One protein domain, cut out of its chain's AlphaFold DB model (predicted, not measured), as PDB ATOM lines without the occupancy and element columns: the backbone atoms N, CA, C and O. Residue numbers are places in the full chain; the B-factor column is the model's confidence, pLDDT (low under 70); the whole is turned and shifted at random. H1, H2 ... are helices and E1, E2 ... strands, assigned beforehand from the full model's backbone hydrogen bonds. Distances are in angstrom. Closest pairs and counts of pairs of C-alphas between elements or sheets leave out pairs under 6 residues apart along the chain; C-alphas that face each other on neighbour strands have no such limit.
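AT A GLANCE: This is residues 363 to 409 of the 500 residues of an uncharacterized protein of Salpingoeca rosetta (strain ATCC 50818 / BSB-021) (UniProt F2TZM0). A small domain built largely of loops: the short hairpin of E2 and E3 makes one side, and the looped stretch from residue 363 to residue 391, with the short E1 and H1 in it, makes the other. The unnamed residues 377 to 391 form a wide loop far from the hairpin's turn, and the short H2 follows E3 directly. The printed part has 47 residues, with E1, H1, E2, E3 and H2 in that order; the sheet is E2 - E3, antiparallel, and the class is mixed, with under half of the residues in named elements. It is compact, with a radius of gyration of the C-alphas of 9.6 A and spans of 24 by 23 by 15 A.

HOW THE PARTS SIT: E1, residues 370 to 372, pairs with no named strand. E1 and H1, residues 373 to 376, meet only through their link. E2, residues 392 to 395, is near E1, and its C-alpha 395 is 7.7 A from C-alpha 373 of H1, their closest pair. E2 and E3, residues 401 to 403, form a hairpin, antiparallel at 139 degrees, with N 393 and O 402 within hydrogen-bond range at 2.9 A. H2, residues 404 to 409, comes closest to E2 at the C-alphas of Val 404 and Thr 392, 6.2 A; H1 and H2 are apart. H1 is too short for an O i to N i+4 pair; H2 has 1 of 2 within range.

IN THESE COORDINATES: E1 begins at C-alpha 370 (45.362, 15.734, -43.573) and spans 7.2 A; H1 spans 5.4 A. E2 spans 9.8 A from C-alpha 392 (43.412, 8.649, -32.620), and E3 6.6 A. H2 spans 8.7 A and ends at C-alpha 409 (31.965, 13.813, -25.209).

THE WHOLE: The C-alphas of Cys 385 and Gln 409, the two farthest apart, are 27.4 A apart. The printed part has no cut. The link from H1 to E2 is long, with 15 residues. Residues 405 to 409 have pLDDT under 70.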
ATOM      1  N   ALA A 363      44.232  17.783 -38.768       93.31
ATOM      2  CA  ALA A 363      44.389  16.481 -38.146       93.31
ATOM      3  C   ALA A 363      44.976  15.495 -39.157       93.31
ATOM      4  O   ALA A 363      44.452  15.330 -40.265       93.31
ATOM      5  N   LEU A 364      46.064  14.829 -38.770       93.19
ATOM      6  CA  LEU A 364      46.728  13.825 -39.590       93.19
ATOM      7  C   LEU A 364      46.142  12.438 -39.302       93.19
ATOM      8  O   LEU A 364      46.142  11.966 -38.162       93.19
ATOM      9  N   CYS A 365      45.653  11.770 -40.346       91.31
ATOM     10  CA  CYS A 365      45.199  10.383 -40.259       91.31
ATOM     11  C   CYS A 365      46.376   9.402 -40.173       91.31
ATOM     12  O   CYS A 365      47.470   9.683 -40.655       91.31
ATOM     13  N   SER A 366      46.112   8.164 -39.737       90.06
ATOM     14  CA  SER A 366      47.086   7.055 -39.796       90.06
ATOM     15  C   SER A 366      47.586   6.724 -41.210       90.06
ATOM     16  O   SER A 366      48.620   6.086 -41.377       90.06
ATOM     17  N   CYS A 367      46.854   7.148 -42.242       92.75
ATOM     18  CA  CYS A 367      47.241   7.025 -43.645       92.75
ATOM     19  C   CYS A 367      47.948   8.273 -44.205       92.75
ATOM     20  O   CYS A 367      48.055   8.386 -45.422       92.75
ATOM     21  N   ALA A 368      48.381   9.193 -43.336       91.25
ATOM     22  CA  ALA A 368      49.095  10.433 -43.652       91.25
ATOM     23  C   ALA A 368      48.330  11.468 -44.505       91.25
ATOM     24  O   ALA A 368      48.920  12.435 -44.972       91.25
ATOM     25  N   HIS A 369      47.016  11.312 -44.679       94.25
ATOM     26  CA  HIS A 369      46.172  12.368 -45.243       94.25
ATOM     27  C   HIS A 369      45.732  13.350 -44.151       94.25
ATOM     28  O   HIS A 369      45.396  12.928 -43.038       94.25
ATOM     29  N   THR A 370      45.696  14.638 -44.492       93.94
ATOM     30  CA  THR A 370      45.362  15.734 -43.573       93.94
ATOM     31  C   THR A 370      43.976  16.296 -43.883       93.94
ATOM     32  O   THR A 370      43.628  16.508 -45.043       93.94
ATOM     33  N   PHE A 371      43.188  16.552 -42.842       95.62
ATOM     34  CA  PHE A 371      41.844  17.131 -42.937       95.62
ATOM     35  C   PHE A 371      41.622  18.110 -41.782       95.62
ATOM     36  O   PHE A 371      42.382  18.103 -40.820       95.62
ATOM     37  N   CYS A 372      40.556  18.909 -41.817       95.69
ATOM     38  CA  CYS A 372      40.083  19.562 -40.591       95.69
ATOM     39  C   CYS A 372      39.655  18.491 -39.574       95.69
ATOM     40  O   CYS A 372      38.995  17.520 -39.964       95.69
ATOM     41  N   PHE A 373      39.973  18.679 -38.291       94.44
ATOM     42  CA  PHE A 373      39.588  17.750 -37.221       94.44
ATOM     43  C   PHE A 373      38.077  17.449 -37.216       94.44
ATOM     44  O   PHE A 373      37.667  16.286 -37.189       94.44
ATOM     45  N   ASP A 374      37.245  18.480 -37.379       94.38
ATOM     46  CA  ASP A 374      35.782  18.353 -37.462       94.38
ATOM     47  C   ASP A 374      35.314  17.493 -38.645       94.38
ATOM     48  O   ASP A 374      34.306  16.799 -38.558       94.38
ATOM     49  N   CYS A 375      36.036  17.530 -39.768       95.06
ATOM     50  CA  CYS A 375      35.666  16.776 -40.963       95.06
ATOM     51  C   CYS A 375      36.038  15.302 -40.844       95.06
ATOM     52  O   CYS A 375      35.273  14.442 -41.274       95.06
ATOM     53  N   ILE A 376      37.220  15.005 -40.294       94.25
ATOM     54  CA  ILE A 376      37.679  13.620 -40.196       94.25
ATOM     55  C   ILE A 376      37.005  12.872 -39.050       94.25
ATOM     56  O   ILE A 376      36.673  11.703 -39.219       94.25
ATOM     57  N   SER A 377      36.718  13.551 -37.936       91.88
ATOM     58  CA  SER A 377      36.070  12.955 -36.760       91.88
ATOM     59  C   SER A 377      34.655  12.427 -37.022       91.88
ATOM     60  O   SER A 377      34.175  11.599 -36.250       91.88
ATOM     61  N   GLN A 378      34.002  12.867 -38.105       92.56
ATOM     62  CA  GLN A 378      32.677  12.404 -38.547       92.56
ATOM     63  C   GLN A 378      32.718  11.143 -39.418       92.56
ATOM     64  O   GLN A 378      31.677  10.565 -39.730       92.56
ATOM     65  N   THR A 379      33.901  10.723 -39.854       90.88
ATOM     66  CA  THR A 379      34.071   9.573 -40.743       90.88
ATOM     67  C   THR A 379      34.856   8.494 -40.019       90.88
ATOM     68  O   THR A 379      35.761   8.815 -39.276       90.88
ATOM     69  N   GLU A 380      34.559   7.213 -40.236       91.69
ATOM     70  CA  GLU A 380      35.398   6.112 -39.712       91.69
ATOM     71  C   GLU A 380      36.529   5.724 -40.684       91.69
ATOM     72  O   GLU A 380      37.454   4.969 -40.370       91.69
ATOM     73  N   THR A 381      36.430   6.194 -41.928       94.56
ATOM     74  CA  THR A 381      37.350   5.860 -43.017       94.56
ATOM     75  C   THR A 381      37.877   7.131 -43.647       94.56
ATOM     76  O   THR A 381      37.157   8.113 -43.775       94.56
ATOM     77  N   CYS A 382      39.153   7.123 -44.030       94.56
ATOM     78  CA  CYS A 382      39.763   8.255 -44.713       94.56
ATOM     79  C   CYS A 382      39.007   8.554 -46.024       94.56
ATOM     80  O   CYS A 382      38.946   7.665 -46.878       94.56
ATOM     81  N   PRO A 383      38.504   9.783 -46.240       93.44
ATOM     82  CA  PRO A 383      37.789  10.144 -47.468       93.44
ATOM     83  C   PRO A 383      38.603   9.951 -48.756       93.44
ATOM     84  O   PRO A 383      38.028   9.693 -49.809       93.44
ATOM     85  N   VAL A 384      39.937  10.037 -48.671       93.56
ATOM     86  CA  VAL A 384      40.840   9.931 -49.828       93.56
ATOM     87  C   VAL A 384      41.151   8.473 -50.169       93.56
ATOM     88  O   VAL A 384      40.891   8.025 -51.280       93.56
ATOM     89  N   CYS A 385      41.681   7.695 -49.218       94.12
ATOM     90  CA  CYS A 385      42.156   6.331 -49.493       94.12
ATOM     91  C   CYS A 385      41.233   5.215 -48.986       94.12
ATOM     92  O   CYS A 385      41.553   4.038 -49.147       94.12
ATOM     93  N   ARG A 386      40.115   5.564 -48.332       94.44
ATOM     94  CA  ARG A 386      39.120   4.649 -47.740       94.44
ATOM     95  C   ARG A 386      39.666   3.661 -46.702       94.44
ATOM     96  O   ARG A 386      38.937   2.779 -46.253       94.44
ATOM     97  N   LYS A 387      40.923   3.805 -46.265       92.69
ATOM     98  CA  LYS A 387      41.469   3.035 -45.138       92.69
ATOM     99  C   LYS A 387      40.777   3.474 -43.847       92.69
ATOM    100  O   LYS A 387      40.585   4.672 -43.630       92.69
ATOM    101  N   ARG A 388      40.424   2.514 -42.987       89.44
ATOM    102  CA  ARG A 388      39.973   2.806 -41.619       89.44
ATOM    103  C   ARG A 388      41.101   3.511 -40.881       89.44
ATOM    104  O   ARG A 388      42.222   3.002 -40.849       89.44
ATOM    105  N   HIS A 389      40.816   4.682 -40.336       84.19
ATOM    106  CA  HIS A 389      41.743   5.342 -39.434       84.19
ATOM    107  C   HIS A 389      41.391   4.934 -38.003       84.19
ATOM    108  O   HIS A 389      40.235   4.653 -37.687       84.19
ATOM    109  N   PHE A 390      42.404   4.824 -37.149       78.69
ATOM    110  CA  PHE A 390      42.160   4.620 -35.727       78.69
ATOM    111  C   PHE A 390      41.495   5.880 -35.172       78.69
ATOM    112  O   PHE A 390      41.717   6.968 -35.701       78.69
ATOM    113  N   SER A 391      40.718   5.760 -34.097       80.25
ATOM    114  CA  SER A 391      40.062   6.885 -33.415       80.25
ATOM    115  C   SER A 391      41.055   7.861 -32.768       80.25
ATOM    116  O   SER A 391      40.691   8.601 -31.871       80.25
ATOM    117  N   THR A 392      42.322   7.852 -33.169       83.50
ATOM    118  CA  THR A 392      43.412   8.649 -32.620       83.50
ATOM    119  C   THR A 392      44.006   9.487 -33.744       83.50
ATOM    120  O   THR A 392      44.447   8.942 -34.758       83.50
ATOM    121  N   PHE A 393      44.016  10.802 -33.559       86.94
ATOM    122  CA  PHE A 393      44.483  11.779 -34.538       86.94
ATOM    123  C   PHE A 393      45.596  12.616 -33.925       86.94
ATOM    124  O   PHE A 393      45.560  12.923 -32.735       86.94
ATOM    125  N   VAL A 394      46.575  12.996 -34.742       87.94
ATOM    126  CA  VAL A 394      47.612  13.951 -34.338       87.94
ATOM    127  C   VAL A 394      47.231  15.313 -34.898       87.94
ATOM    128  O   VAL A 394      47.073  15.447 -36.115       87.94
ATOM    129  N   ILE A 395      47.072  16.315 -34.031       89.75
ATOM    130  CA  ILE A 395      46.829  17.691 -34.470       89.75
ATOM    131  C   ILE A 395      48.156  18.277 -34.959       89.75
ATOM    132  O   ILE A 395      49.091  18.517 -34.189       89.75
ATOM    133  N   ALA A 396      48.243  18.503 -36.267       80.81
ATOM    134  CA  ALA A 396      49.379  19.145 -36.899       80.81
ATOM    135  C   ALA A 396      49.485  20.593 -36.393       80.81
ATOM    136  O   ALA A 396      48.571  21.401 -36.547       80.81
ATOM    137  N   GLY A 397      50.607  20.907 -35.749       77.88
ATOM    138  CA  GLY A 397      50.889  22.217 -35.160       77.88
ATOM    139  C   GLY A 397      50.942  22.224 -33.631       77.88
ATOM    140  O   GLY A 397      51.779  22.939 -33.092       77.88
ATOM    141  N   SER A 398      50.131  21.416 -32.934       80.12
ATOM    142  CA  SER A 398      50.242  21.269 -31.469       80.12
ATOM    143  C   SER A 398      50.982  20.000 -31.046       80.12
ATOM    144  O   SER A 398      51.583  19.971 -29.978       80.12
ATOM    145  N   GLY A 399      50.982  18.962 -31.893       77.69
ATOM    146  CA  GLY A 399      51.555  17.657 -31.553       77.69
ATOM    147  C   GLY A 399      50.686  16.847 -30.588       77.69
ATOM    148  O   GLY A 399      51.077  15.748 -30.195       77.69
ATOM    149  N   ASP A 400      49.502  17.355 -30.231       81.44
ATOM    150  CA  ASP A 400      48.585  16.657 -29.343       81.44
ATOM    151  C   ASP A 400      47.962  15.456 -30.048       81.44
ATOM    152  O   ASP A 400      47.497  15.526 -31.193       81.44
ATOM    153  N   VAL A 401      47.932  14.343 -29.324       83.19
ATOM    154  CA  VAL A 401      47.267  13.115 -29.741       83.19
ATOM    155  C   VAL A 401      45.849  13.145 -29.179       83.19
ATOM    156  O   VAL A 401      45.639  12.920 -27.988       83.19
ATOM    157  N   VAL A 402      44.868  13.435 -30.033       81.69
ATOM    158  CA  VAL A 402      43.454  13.512 -29.652       81.69
ATOM    159  C   VAL A 402      42.752  12.224 -30.046       81.69
ATOM    160  O   VAL A 402      42.734  11.832 -31.214       81.69
ATOM    161  N   THR A 403      42.141  11.559 -29.070       83.62
ATOM    162  CA  THR A 403      41.264  10.419 -29.332       83.62
ATOM    163  C   THR A 403      39.829  10.904 -29.540       83.62
ATOM    164  O   THR A 403      39.296  11.661 -28.732       83.62
ATOM    165  N   VAL A 404      39.174  10.479 -30.616       73.88
ATOM    166  CA  VAL A 404      37.797  10.850 -30.982       73.88
ATOM    167  C   VAL A 404      36.796  10.510 -29.877       73.88
ATOM    168  O   VAL A 404      35.876  11.290 -29.644       73.88
ATOM    169  N   ASP A 405      37.050   9.464 -29.083       68.56
ATOM    170  CA  ASP A 405      36.238   9.134 -27.900       68.56
ATOM    171  C   ASP A 405      36.219  10.254 -26.841       68.56
ATOM    172  O   ASP A 405      35.260  10.383 -26.079       68.56
ATOM    173  N   SER A 406      37.259  11.095 -26.798       57.56
ATOM    174  CA  SER A 406      37.330  12.252 -25.899       57.56
ATOM    175  C   SER A 406      36.694  13.518 -26.485       57.56
ATOM    176  O   SER A 406      36.162  14.331 -25.730       57.56
ATOM    177  N   ALA A 407      36.677  13.662 -27.815       57.72
ATOM    178  CA  ALA A 407      36.160  14.849 -28.494       57.72
ATOM    179  C   ALA A 407      34.626  14.844 -28.627       57.72
ATOM    180  O   ALA A 407      33.986  15.861 -28.363       57.72
ATOM    181  N   TRP A 408      34.006  13.694 -28.918       57.44
ATOM    182  CA  TRP A 408      32.539  13.597 -29.015       57.44
ATOM    183  C   TRP A 408      31.820  13.681 -27.661       57.44
ATOM    184  O   TRP A 408      30.633  13.982 -27.619       57.44
ATOM    185  N   GLN A 409      32.529  13.523 -26.536       50.50
ATOM    186  CA  GLN A 409      31.965  13.813 -25.209       50.50
ATOM    187  C   GLN A 409      31.821  15.314 -24.911       50.50
ATOM    188  O   GLN A 409      31.331  15.670 -23.837       50.50
TER     189      GLN A 409